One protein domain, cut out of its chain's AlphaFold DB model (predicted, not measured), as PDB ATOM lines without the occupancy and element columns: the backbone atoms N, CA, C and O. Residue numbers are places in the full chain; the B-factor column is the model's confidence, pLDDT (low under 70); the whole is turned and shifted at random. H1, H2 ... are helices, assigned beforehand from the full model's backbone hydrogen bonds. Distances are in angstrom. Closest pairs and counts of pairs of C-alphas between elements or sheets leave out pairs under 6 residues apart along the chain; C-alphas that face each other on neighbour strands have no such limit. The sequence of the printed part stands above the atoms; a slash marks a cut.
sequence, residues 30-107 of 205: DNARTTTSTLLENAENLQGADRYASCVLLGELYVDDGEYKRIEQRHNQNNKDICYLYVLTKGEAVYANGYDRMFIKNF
ATOM      1  N   ASP A  30     -56.036 -40.868  87.784       37.59
ATOM      2  CA  ASP A  30     -55.882 -39.581  87.085       37.59
ATOM      3  C   ASP A  30     -54.557 -38.869  87.437       37.59
ATOM      4  O   ASP A  30     -53.968 -38.180  86.599       37.59
ATOM      5  N   ASN A  31     -54.015 -39.096  88.642       49.91
ATOM      6  CA  ASN A  31     -52.696 -38.593  89.038       49.91
ATOM      7  C   ASN A  31     -51.570 -39.328  88.312       49.91
ATOM      8  O   ASN A  31     -50.563 -38.702  88.000       49.91
ATOM      9  N   ALA A  32     -51.719 -40.626  88.027       52.06
ATOM     10  CA  ALA A  32     -50.688 -41.407  87.338       52.06
ATOM     11  C   ALA A  32     -50.404 -40.852  85.934       52.06
ATOM     12  O   ALA A  32     -49.254 -40.548  85.646       52.06
ATOM     13  N   ARG A  33     -51.452 -40.593  85.136       55.56
ATOM     14  CA  ARG A  33     -51.343 -39.958  83.809       55.56
ATOM     15  C   ARG A  33     -50.750 -38.550  83.883       55.56
ATOM     16  O   ARG A  33     -49.934 -38.162  83.060       55.56
ATOM     17  N   THR A  34     -51.132 -37.785  84.907       65.00
ATOM     18  CA  THR A  34     -50.555 -36.453  85.148       65.00
ATOM     19  C   THR A  34     -49.067 -36.555  85.520       65.00
ATOM     20  O   THR A  34     -48.265 -35.715  85.120       65.00
ATOM     21  N   THR A  35     -48.679 -37.620  86.230       80.19
ATOM     22  CA  THR A  35     -47.301 -37.879  86.666       80.19
ATOM     23  C   THR A  35     -46.422 -38.346  85.509       80.19
ATOM     24  O   THR A  35     -45.363 -37.760  85.308       80.19
ATOM     25  N   THR A  36     -46.839 -39.330  84.708       82.31
ATOM     26  CA  THR A  36     -46.066 -39.791  83.542       82.31
ATOM     27  C   THR A  36     -45.923 -38.702  82.480       82.31
ATOM     28  O   THR A  36     -44.815 -38.495  81.989       82.31
ATOM     29  N   SER A  37     -46.974 -37.921  82.211       83.88
ATOM     30  CA  SER A  37     -46.893 -36.765  81.306       83.88
ATOM     31  C   SER A  37     -45.907 -35.702  81.805       83.88
ATOM     32  O   SER A  37     -45.081 -35.231  81.026       83.88
ATOM     33  N   THR A  38     -45.927 -35.373  83.103       87.31
ATOM     34  CA  THR A  38     -44.963 -34.432  83.709       87.31
ATOM     35  C   THR A  38     -43.532 -34.968  83.625       87.31
ATOM     36  O   THR A  38     -42.611 -34.242  83.258       87.31
ATOM     37  N   LEU A  39     -43.321 -36.250  83.936       90.00
ATOM     38  CA  LEU A  39     -41.997 -36.873  83.866       90.00
ATOM     39  C   LEU A  39     -41.468 -36.923  82.431       90.00
ATOM     40  O   LEU A  39     -40.281 -36.700  82.213       90.00
ATOM     41  N   LEU A  40     -42.339 -37.157  81.449       89.31
ATOM     42  CA  LEU A  40     -41.978 -37.103  80.038       89.31
ATOM     43  C   LEU A  40     -41.612 -35.680  79.600       89.31
ATOM     44  O   LEU A  40     -40.608 -35.493  78.920       89.31
ATOM     45  N   GLU A  41     -42.370 -34.666  80.018       88.44
ATOM     46  CA  GLU A  41     -42.012 -33.265  79.768       88.44
ATOM     47  C   GLU A  41     -40.666 -32.899  80.404       88.44
ATOM     48  O   GLU A  41     -39.853 -32.223  79.772       88.44
ATOM     49  N   ASN A  42     -40.380 -33.390  81.608       90.25
ATOM     50  CA  ASN A  42     -39.084 -33.190  82.245       90.25
ATOM     51  C   ASN A  42     -37.958 -33.924  81.501       90.25
ATOM     52  O   ASN A  42     -36.889 -33.356  81.296       90.25
ATOM     53  N   ALA A  43     -38.194 -35.156  81.044       90.12
ATOM     54  CA  ALA A  43     -37.237 -35.909  80.235       90.12
ATOM     55  C   ALA A  43     -36.941 -35.235  78.876       90.12
ATOM     56  O   ALA A  43     -35.831 -35.373  78.345       90.12
ATOM     57  N   GLU A  44     -37.918 -34.499  78.331       89.00
ATOM     58  CA  GLU A  44     -37.806 -33.722  77.091       89.00
ATOM     59  C   GLU A  44     -37.079 -32.379  77.287       89.00
ATOM     60  O   GLU A  44     -36.319 -31.974  76.407       89.00
ATOM     61  N   ASN A  45     -37.300 -31.688  78.413       87.81
ATOM     62  CA  ASN A  45     -36.894 -30.285  78.577       87.81
ATOM     63  C   ASN A  45     -35.753 -30.050  79.579       87.81
ATOM     64  O   ASN A  45     -35.074 -29.025  79.492       87.81
ATOM     65  N   LEU A  46     -35.533 -30.958  80.532       90.12
ATOM     66  CA  LEU A  46     -34.474 -30.835  81.537       90.12
ATOM     67  C   LEU A  46     -33.184 -31.525  81.081       90.12
ATOM     68  O   LEU A  46     -33.138 -32.215  80.063       90.12
ATOM     69  N   GLN A  47     -32.111 -31.325  81.846       89.75
ATOM     70  CA  GLN A  47     -30.790 -31.910  81.605       89.75
ATOM     71  C   GLN A  47     -30.213 -32.483  82.903       89.75
ATOM     72  O   GLN A  47     -30.739 -32.246  83.989       89.75
ATOM     73  N   GLY A  48     -29.124 -33.241  82.791       90.06
ATOM     74  CA  GLY A  48     -28.380 -33.730  83.949       90.06
ATOM     75  C   GLY A  48     -29.178 -34.654  84.872       90.06
ATOM     76  O   GLY A  48     -29.945 -35.501  84.407       90.06
ATOM     77  N   ALA A  49     -28.995 -34.477  86.182       90.00
ATOM     78  CA  ALA A  49     -29.614 -35.297  87.220       90.00
ATOM     79  C   ALA A  49     -31.153 -35.255  87.209       90.00
ATOM     80  O   ALA A  49     -31.787 -36.288  87.410       90.00
ATOM     81  N   ASP A  50     -31.764 -34.104  86.903       87.94
ATOM     82  CA  ASP A  50     -33.229 -33.970  86.863       87.94
ATOM     83  C   ASP A  50     -33.839 -34.743  85.690       87.94
ATOM     84  O   ASP A  50     -34.858 -35.432  85.826       87.94
ATOM     85  N   ARG A  51     -33.176 -34.671  84.528       91.38
ATOM     86  CA  ARG A  51     -33.537 -35.481  83.365       91.38
ATOM     87  C   ARG A  51     -33.388 -36.961  83.693       91.38
ATOM     88  O   ARG A  51     -34.329 -37.724  83.502       91.38
ATOM     89  N   TYR A  52     -32.232 -37.349  84.229       91.06
ATOM     90  CA  TYR A  52     -31.935 -38.718  84.644       91.06
ATOM     91  C   TYR A  52     -33.010 -39.279  85.584       91.06
ATOM     92  O   TYR A  52     -33.566 -40.341  85.300       91.06
ATOM     93  N   ALA A  53     -33.347 -38.547  86.650       90.50
ATOM     94  CA  ALA A  53     -34.352 -38.947  87.628       90.50
ATOM     95  C   ALA A  53     -35.724 -39.130  86.972       90.50
ATOM     96  O   ALA A  53     -36.406 -40.121  87.224       90.50
ATOM     97  N   SER A  54     -36.097 -38.211  86.076       91.38
ATOM     98  CA  SER A  54     -37.369 -38.280  85.356       91.38
ATOM     99  C   SER A  54     -37.461 -39.531  84.482       91.38
ATOM    100  O   SER A  54     -38.475 -40.219  84.509       91.38
ATOM    101  N   CYS A  55     -36.388 -39.871  83.767       91.50
ATOM    102  CA  CYS A  55     -36.315 -41.070  82.932       91.50
ATOM    103  C   CYS A  55     -36.364 -42.363  83.752       91.50
ATOM    104  O   CYS A  55     -37.071 -43.299  83.383       91.50
ATOM    105  N   VAL A  56     -35.634 -42.411  84.873       90.88
ATOM    106  CA  VAL A  56     -35.658 -43.560  85.785       90.88
ATOM    107  C   VAL A  56     -37.071 -43.771  86.315       90.88
ATOM    108  O   VAL A  56     -37.619 -44.857  86.162       90.88
ATOM    109  N   LEU A  57     -37.687 -42.726  86.876       89.25
ATOM    110  CA  LEU A  57     -39.047 -42.800  87.408       89.25
ATOM    111  C   LEU A  57     -40.052 -43.197  86.327       89.25
ATOM    112  O   LEU A  57     -40.897 -44.050  86.571       89.25
ATOM    113  N   LEU A  58     -39.939 -42.629  85.124       88.19
ATOM    114  CA  LEU A  58     -40.815 -42.967  84.006       88.19
ATOM    115  C   LEU A  58     -40.708 -44.450  83.616       88.19
ATOM    116  O   LEU A  58     -41.722 -45.054  83.289       88.19
ATOM    117  N   GLY A  59     -39.514 -45.048  83.693       87.75
ATOM    118  CA  GLY A  59     -39.306 -46.475  83.422       87.75
ATOM    119  C   GLY A  59     -39.787 -47.416  84.532       87.75
ATOM    120  O   GLY A  59     -39.972 -48.599  84.276       87.75
ATOM    121  N   GLU A  60     -40.008 -46.918  85.752       83.62
ATOM    122  CA  GLU A  60     -40.588 -47.707  86.852       83.62
ATOM    123  C   GLU A  60     -42.117 -47.568  86.954       83.62
ATOM    124  O   GLU A  60     -42.765 -48.307  87.700       83.62
ATOM    125  N   LEU A  61     -42.711 -46.618  86.230       83.56
ATOM    126  CA  LEU A  61     -44.152 -46.398  86.209       83.56
ATOM    127  C   LEU A  61     -44.814 -47.151  85.054       83.56
ATOM    128  O   LEU A  61     -44.235 -47.362  83.992       83.56
ATOM    129  N   TYR A  62     -46.085 -47.504  85.246       77.25
ATOM    130  CA  TYR A  62     -46.923 -47.934  84.133       77.25
ATOM    131  C   TYR A  62     -47.160 -46.746  83.192       77.25
ATOM    132  O   TYR A  62     -47.768 -45.752  83.594       77.25
ATOM    133  N   VAL A  63     -46.701 -46.873  81.948       76.94
ATOM    134  CA  VAL A  63     -46.898 -45.889  80.879       76.94
ATOM    135  C   VAL A  63     -48.036 -46.366  79.981       76.94
ATOM    136  O   VAL A  63     -48.049 -47.521  79.556       76.94
ATOM    137  N   ASP A  64     -49.010 -45.499  79.698       78.00
ATOM    138  CA  ASP A  64     -50.105 -45.855  78.792       78.00
ATOM    139  C   ASP A  64     -49.663 -45.897  77.316       78.00
ATOM    140  O   ASP A  64     -48.644 -45.323  76.930       78.00
ATOM    141  N   ASP A  65     -50.444 -46.564  76.459       80.31
ATOM    142  CA  ASP A  65     -50.116 -46.742  75.036       80.31
ATOM    143  C   ASP A  65     -49.894 -45.419  74.278       80.31
ATOM    144  O   ASP A  65     -49.170 -45.379  73.278       80.31
ATOM    145  N   GLY A  66     -50.558 -44.336  74.694       82.94
ATOM    146  CA  GLY A  66     -50.440 -43.024  74.065       82.94
ATOM    147  C   GLY A  66     -49.103 -42.366  74.390       82.94
ATOM    148  O   GLY A  66     -48.412 -41.881  73.491       82.94
ATOM    149  N   GLU A  67     -48.716 -42.393  75.661       83.31
ATOM    150  CA  GLU A  67     -47.418 -41.902  76.125       83.31
ATOM    151  C   GLU A  67     -46.268 -42.776  75.617       83.31
ATOM    152  O   GLU A  67     -45.254 -42.240  75.167       83.31
ATOM    153  N   TYR A  68     -46.452 -44.096  75.562       84.44
ATOM    154  CA  TYR A  68     -45.471 -45.018  74.992       84.44
ATOM    155  C   TYR A  68     -45.176 -44.689  73.525       84.44
ATOM    156  O   TYR A  68     -44.018 -44.543  73.137       84.44
ATOM    157  N   LYS A  69     -46.216 -44.473  72.705       86.62
ATOM    158  CA  LYS A  69     -46.047 -44.046  71.305       86.62
ATOM    159  C   LYS A  69     -45.325 -42.710  71.186       86.62
ATOM    160  O   LYS A  69     -44.536 -42.527  70.263       86.62
ATOM    161  N   ARG A  70     -45.578 -41.770  72.102       87.19
ATOM    162  CA  ARG A  70     -44.851 -40.493  72.137       87.19
ATOM    163  C   ARG A  70     -43.371 -40.731  72.442       87.19
ATOM    164  O   ARG A  70     -42.533 -40.198  71.724       87.19
ATOM    165  N   ILE A  71     -43.046 -41.557  73.434       88.81
ATOM    166  CA  ILE A  71     -41.662 -41.918  73.782       88.81
ATOM    167  C   ILE A  71     -40.964 -42.605  72.601       88.81
ATOM    168  O   ILE A  71     -39.849 -42.228  72.251       88.81
ATOM    169  N   GLU A  72     -41.627 -43.547  71.929       88.56
ATOM    170  CA  GLU A  72     -41.112 -44.211  70.725       88.56
ATOM    171  C   GLU A  72     -40.846 -43.210  69.587       88.56
ATOM    172  O   GLU A  72     -39.783 -43.227  68.968       88.56
ATOM    173  N   GLN A  73     -41.769 -42.277  69.333       88.00
ATOM    174  CA  GLN A  73     -41.570 -41.214  68.342       88.00
ATOM    175  C   GLN A  73     -40.386 -40.307  68.694       88.00
ATOM    176  O   GLN A  73     -39.607 -39.955  67.807       88.00
ATOM    177  N   ARG A  74     -40.226 -39.943  69.973       85.38
ATOM    178  CA  ARG A  74     -39.079 -39.154  70.448       85.38
ATOM    179  C   ARG A  74     -37.772 -39.917  70.295       85.38
ATOM    180  O   ARG A  74     -36.801 -39.351  69.796       85.38
ATOM    181  N   HIS A  75     -37.755 -41.196  70.655       86.62
ATOM    182  CA  HIS A  75     -36.599 -42.055  70.443       86.62
ATOM    183  C   HIS A  75     -36.216 -42.116  68.960       86.62
ATOM    184  O   HIS A  75     -35.062 -41.879  68.628       86.62
ATOM    185  N   ASN A  76     -37.182 -42.311  68.059       85.12
ATOM    186  CA  ASN A  76     -36.931 -42.372  66.614       85.12
ATOM    187  C   ASN A  76     -36.377 -41.060  66.023       85.12
ATOM    188  O   ASN A  76     -35.726 -41.068  64.978       85.12
ATOM    189  N   GLN A  77     -36.625 -39.920  66.677       85.38
ATOM    190  CA  GLN A  77     -36.021 -38.629  66.319       85.38
ATOM    191  C   GLN A  77     -34.567 -38.516  66.805       85.38
ATOM    192  O   GLN A  77     -33.767 -37.815  66.187       85.38
ATOM    193  N   ASN A  78     -34.216 -39.210  67.891       77.81
ATOM    194  CA  ASN A  78     -32.886 -39.223  68.493       77.81
ATOM    195  C   ASN A  78     -32.493 -40.644  68.945       77.81
ATOM    196  O   ASN A  78     -32.493 -40.965  70.135       77.81
ATOM    197  N   ASN A  79     -32.126 -41.492  67.975       71.12
ATOM    198  CA  ASN A  79     -31.904 -42.943  68.132       71.12
ATOM    199  C   ASN A  79     -30.820 -43.363  69.147       71.12
ATOM    200  O   ASN A  79     -30.565 -44.556  69.315       71.12
ATOM    201  N   LYS A  80     -30.138 -42.411  69.789       75.19
ATOM    202  CA  LYS A  80     -29.069 -42.656  70.767       75.19
ATOM    203  C   LYS A  80     -29.444 -42.248  72.189       75.19
ATOM    204  O   LYS A  80     -28.611 -42.329  73.084       75.19
ATOM    205  N   ASP A  81     -30.670 -41.784  72.406       86.44
ATOM    206  CA  ASP A  81     -31.073 -41.285  73.713       86.44
ATOM    207  C   ASP A  81     -31.323 -42.425  74.706       86.44
ATOM    208  O   ASP A  81     -32.358 -43.101  74.668       86.44
ATOM    209  N   ILE A  82     -30.356 -42.633  75.603       88.56
ATOM    210  CA  ILE A  82     -30.389 -43.716  76.586       88.56
ATOM    211  C   ILE A  82     -31.584 -43.606  77.543       88.56
ATOM    212  O   ILE A  82     -32.096 -44.631  77.981       88.56
ATOM    213  N   CYS A  83     -32.077 -42.392  77.811       90.88
ATOM    214  CA  CYS A  83     -33.259 -42.159  78.639       90.88
ATOM    215  C   CYS A  83     -34.489 -42.872  78.069       90.88
ATOM    216  O   CYS A  83     -35.128 -43.670  78.750       90.88
ATOM    217  N   TYR A  84     -34.805 -42.620  76.796       90.38
ATOM    218  CA  TYR A  84     -35.967 -43.241  76.168       90.38
ATOM    219  C   TYR A  84     -35.746 -44.729  75.936       90.38
ATOM    220  O   TYR A  84     -36.671 -45.505  76.136       90.38
ATOM    221  N   LEU A  85     -34.523 -45.150  75.595       90.88
ATOM    222  CA  LEU A  85     -34.206 -46.576  75.488       90.88
ATOM    223  C   LEU A  85     -34.418 -47.315  76.810       90.88
ATOM    224  O   LEU A  85     -34.953 -48.419  76.793       90.88
ATOM    225  N   TYR A  86     -34.058 -46.714  77.944       91.62
ATOM    226  CA  TYR A  86     -34.318 -47.287  79.263       91.62
ATOM    227  C   TYR A  86     -35.811 -47.484  79.508       91.62
ATOM    228  O   TYR A  86     -36.241 -48.599  79.799       91.62
ATOM    229  N   VAL A  87     -36.609 -46.432  79.310       91.06
ATOM    230  CA  VAL A  87     -38.064 -46.481  79.512       91.06
ATOM    231  C   VAL A  87     -38.717 -47.512  78.586       91.06
ATOM    232  O   VAL A  87     -39.505 -48.341  79.036       91.06
ATOM    233  N   LEU A  88     -38.351 -47.509  77.301       89.81
ATOM    234  CA  LEU A  88     -38.877 -48.448  76.306       89.81
ATOM    235  C   LEU A  88     -38.498 -49.901  76.620       89.81
ATOM    236  O   LEU A  88     -39.302 -50.796  76.373       89.81
ATOM    237  N   THR A  89     -37.305 -50.131  77.175       89.62
ATOM    238  CA  THR A  89     -36.832 -51.471  77.558       89.62
ATOM    239  C   THR A  89     -37.514 -51.971  78.833       89.62
ATOM    240  O   THR A  89     -37.861 -53.145  78.914       89.62
ATOM    241  N   LYS A  90     -37.753 -51.093  79.816       87.06
ATOM    242  CA  LYS A  90     -38.421 -51.430  81.085       87.06
ATOM    243  C   LYS A  90     -39.927 -51.633  80.968       87.06
ATOM    244  O   LYS A  90     -40.494 -52.365  81.768       87.06
ATOM    245  N   GLY A  91     -40.573 -50.998  79.993       78.94
ATOM    246  CA  GLY A  91     -42.031 -50.899  79.914       78.94
ATOM    247  C   GLY A  91     -42.824 -52.198  79.708       78.94
ATOM    248  O   GLY A  91     -44.030 -52.072  79.548       78.94
ATOM    249  N   GLU A  92     -42.192 -53.385  79.696       59.75
ATOM    250  CA  GLU A  92     -42.699 -54.783  79.590       59.75
ATOM    251  C   GLU A  92     -43.817 -55.122  78.568       59.75
ATOM    252  O   GLU A  92     -43.952 -56.281  78.177       59.75
ATOM    253  N   ALA A  93     -44.624 -54.184  78.079       47.50
ATOM    254  CA  ALA A  93     -45.986 -54.474  77.646       47.50
ATOM    255  C   ALA A  93     -46.216 -54.460  76.130       47.50
ATOM    256  O   ALA A  93     -47.291 -54.870  75.692       47.50
ATOM    257  N   VAL A  94     -45.267 -54.024  75.293       45.44
ATOM    258  CA  VAL A  94     -45.558 -53.826  73.860       45.44
ATOM    259  C   VAL A  94     -44.388 -54.270  72.966       45.44
ATOM    260  O   VAL A  94     -43.675 -53.455  72.401       45.44
ATOM    261  N   TYR A  95     -44.272 -55.596  72.804       45.88
ATOM    262  CA  TYR A  95     -43.634 -56.330  71.692       45.88
ATOM    263  C   TYR A  95     -42.117 -56.166  71.468       45.88
ATOM    264  O   TYR A  95     -41.609 -55.067  71.337       45.88
ATOM    265  N   ALA A  96     -41.418 -57.305  71.365       55.66
ATOM    266  CA  ALA A  96     -40.441 -57.754  70.347       55.66
ATOM    267  C   ALA A  96     -39.649 -56.759  69.450       55.66
ATOM    268  O   ALA A  96     -39.106 -57.171  68.424       55.66
ATOM    269  N   ASN A  97     -39.526 -55.485  69.799       71.12
ATOM    270  CA  ASN A  97     -39.012 -54.432  68.923       71.12
ATOM    271  C   ASN A  97     -37.484 -54.288  69.000       71.12
ATOM    272  O   ASN A  97     -36.896 -53.463  68.310       71.12
ATOM    273  N   GLY A  98     -36.820 -55.122  69.806       85.31
ATOM    274  CA  GLY A  98     -35.366 -55.115  69.942       85.31
ATOM    275  C   GLY A  98     -34.825 -53.930  70.745       85.31
ATOM    276  O   GLY A  98     -33.645 -53.607  70.595       85.31
ATOM    277  N   TYR A  99     -35.665 -53.269  71.554       88.44
ATOM    278  CA  TYR A  99     -35.243 -52.153  72.405       88.44
ATOM    279  C   TYR A  99     -34.191 -52.567  73.431       88.44
ATOM    280  O   TYR A  99     -33.274 -51.794  73.666       88.44
ATOM    281  N   ASP A 100     -34.238 -53.803  73.924       89.62
ATOM    282  CA  ASP A 100     -33.172 -54.440  74.700       89.62
ATOM    283  C   ASP A 100     -31.824 -54.401  73.960       89.62
ATOM    284  O   ASP A 100     -30.836 -53.873  74.468       89.62
ATOM    285  N   ARG A 101     -31.784 -54.863  72.706       90.50
ATOM    286  CA  ARG A 101     -30.572 -54.844  71.874       90.50
ATOM    287  C   ARG A 101     -30.120 -53.425  71.556       90.50
ATOM    288  O   ARG A 101     -28.919 -53.162  71.500       90.50
ATOM    289  N   MET A 102     -31.054 -52.502  71.332       91.19
ATOM    290  CA  MET A 102     -30.737 -51.090  71.101       91.19
ATOM    291  C   MET A 102     -30.202 -50.422  72.366       91.19
ATOM    292  O   MET A 102     -29.240 -49.663  72.268       91.19
ATOM    293  N   PHE A 103     -30.769 -50.730  73.530       92.88
ATOM    294  CA  PHE A 103     -30.292 -50.290  74.832       92.88
ATOM    295  C   PHE A 103     -28.875 -50.794  75.071       92.88
ATOM    296  O   PHE A 103     -27.988 -49.981  75.290       92.88
ATOM    297  N   ILE A 104     -28.625 -52.096  74.907       93.38
ATOM    298  CA  ILE A 104     -27.288 -52.692  75.036       93.38
ATOM    299  C   ILE A 104     -26.312 -52.005  74.079       93.38
ATOM    300  O   ILE A 104     -25.252 -51.545  74.492       93.38
ATOM    301  N   LYS A 105     -26.667 -51.872  72.797       91.88
ATOM    302  CA  LYS A 105     -25.799 -51.267  71.776       91.88
ATOM    303  C   LYS A 105     -25.470 -49.797  72.057       91.88
ATOM    304  O   LYS A 105     -24.345 -49.376  71.782       91.88
ATOM    305  N   ASN A 106     -26.438 -49.026  72.542       91.12
ATOM    306  CA  ASN A 106     -26.279 -47.599  72.828       91.12
ATOM    307  C   ASN A 106     -25.956 -47.321  74.299       91.12
ATOM    308  O   ASN A 106     -25.900 -46.156  74.684       91.12
ATOM    309  N   PHE A 107     -25.742 -48.358  75.114       91.94
ATOM    310  CA  PHE A 107     -25.328 -48.169  76.493       91.94
ATOM    311  C   PHE A 107     -24.015 -47.373  76.501       91.94
ATOM    312  O   PHE A 107     -23.135 -47.688  75.683       91.94
TER     313      PHE A 107
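This is residues 30 to 107 of the 205 residues of an uncharacterized protein of Oceanospirillaceae bacterium (UniProt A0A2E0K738). Five helices pack roughly side by side in a compact bundle: H1, H2, H4 and H3 stand at the corners of a rough square, loosest between H1 and H3, and H5 packs on the outside of H4. H4 is in the middle of the whole, with H2, H3 and H5 round it. The printed part has 78 residues with five named helices, in the order H1 to H5, and no named strand; its class is all helix. It is compact, with a radius of gyration of the C-alphas of 11.5 A and spans of 32 by 27 by 20 A.

Find C-alpha 30 at (-55.882, -39.581, 87.085); from there H1, the longest helix, runs over residues 30 to 45 and 22.8 A. After it, look at residues 48 to 60 for H2, 18.8 A long, and at residues 65 to 77 for H3, 18.5 A long. H4 is residues 82 to 90, 12.0 A, and begins at C-alpha 82, (-30.389, -43.716, 76.586). H5, residues 99 to 106, covers 10.1 A and ends at C-alpha 106, (-26.279, -47.599, 72.828).

Start at H1, which forms a helical hairpin with H2: they touch, closest at the C-alphas of Ala 43 and Arg 51, 4.9 A, and run opposite ways at a steep tilt of 37 degrees, only just past shallow. H1 only just touches H3, with 3 pairs of C-alphas within 8 A, through its residues 36 to 40 and residues 67 to 71 of H3 alone; the closest C-alphas are those of Ser 37 and Glu 67, 7.3 A. Move on to the hub, H4, which touches three helices. It runs the same way as H2 at a shallow tilt of 13 degrees, closest at the C-alphas of Gly 59 and Val 87, 4.1 A. It forms a hairpin with H3, closest at the C-alphas of His 75 and Tyr 84, 5.9 A, and another with H5, closest at the C-alphas of Thr 89 and Tyr 99, 5.4 A. H5 is apart from H1, H2 and H3, and H2 is apart from H3. In each of the five helices every O i to N i+4 pair is within hydrogen-bond range.

The two C-alphas farthest apart are those of Asp 30 and Lys 105, 35.7 A. The printed part has no cut and no long link; the link from H4 to H5, eight residues, is short, and the other three are tight. In the B-factor column you will find a mean pLDDT of the printed part of 82.3, with residues 30 to 34 and 92 to 96 of this model under 70.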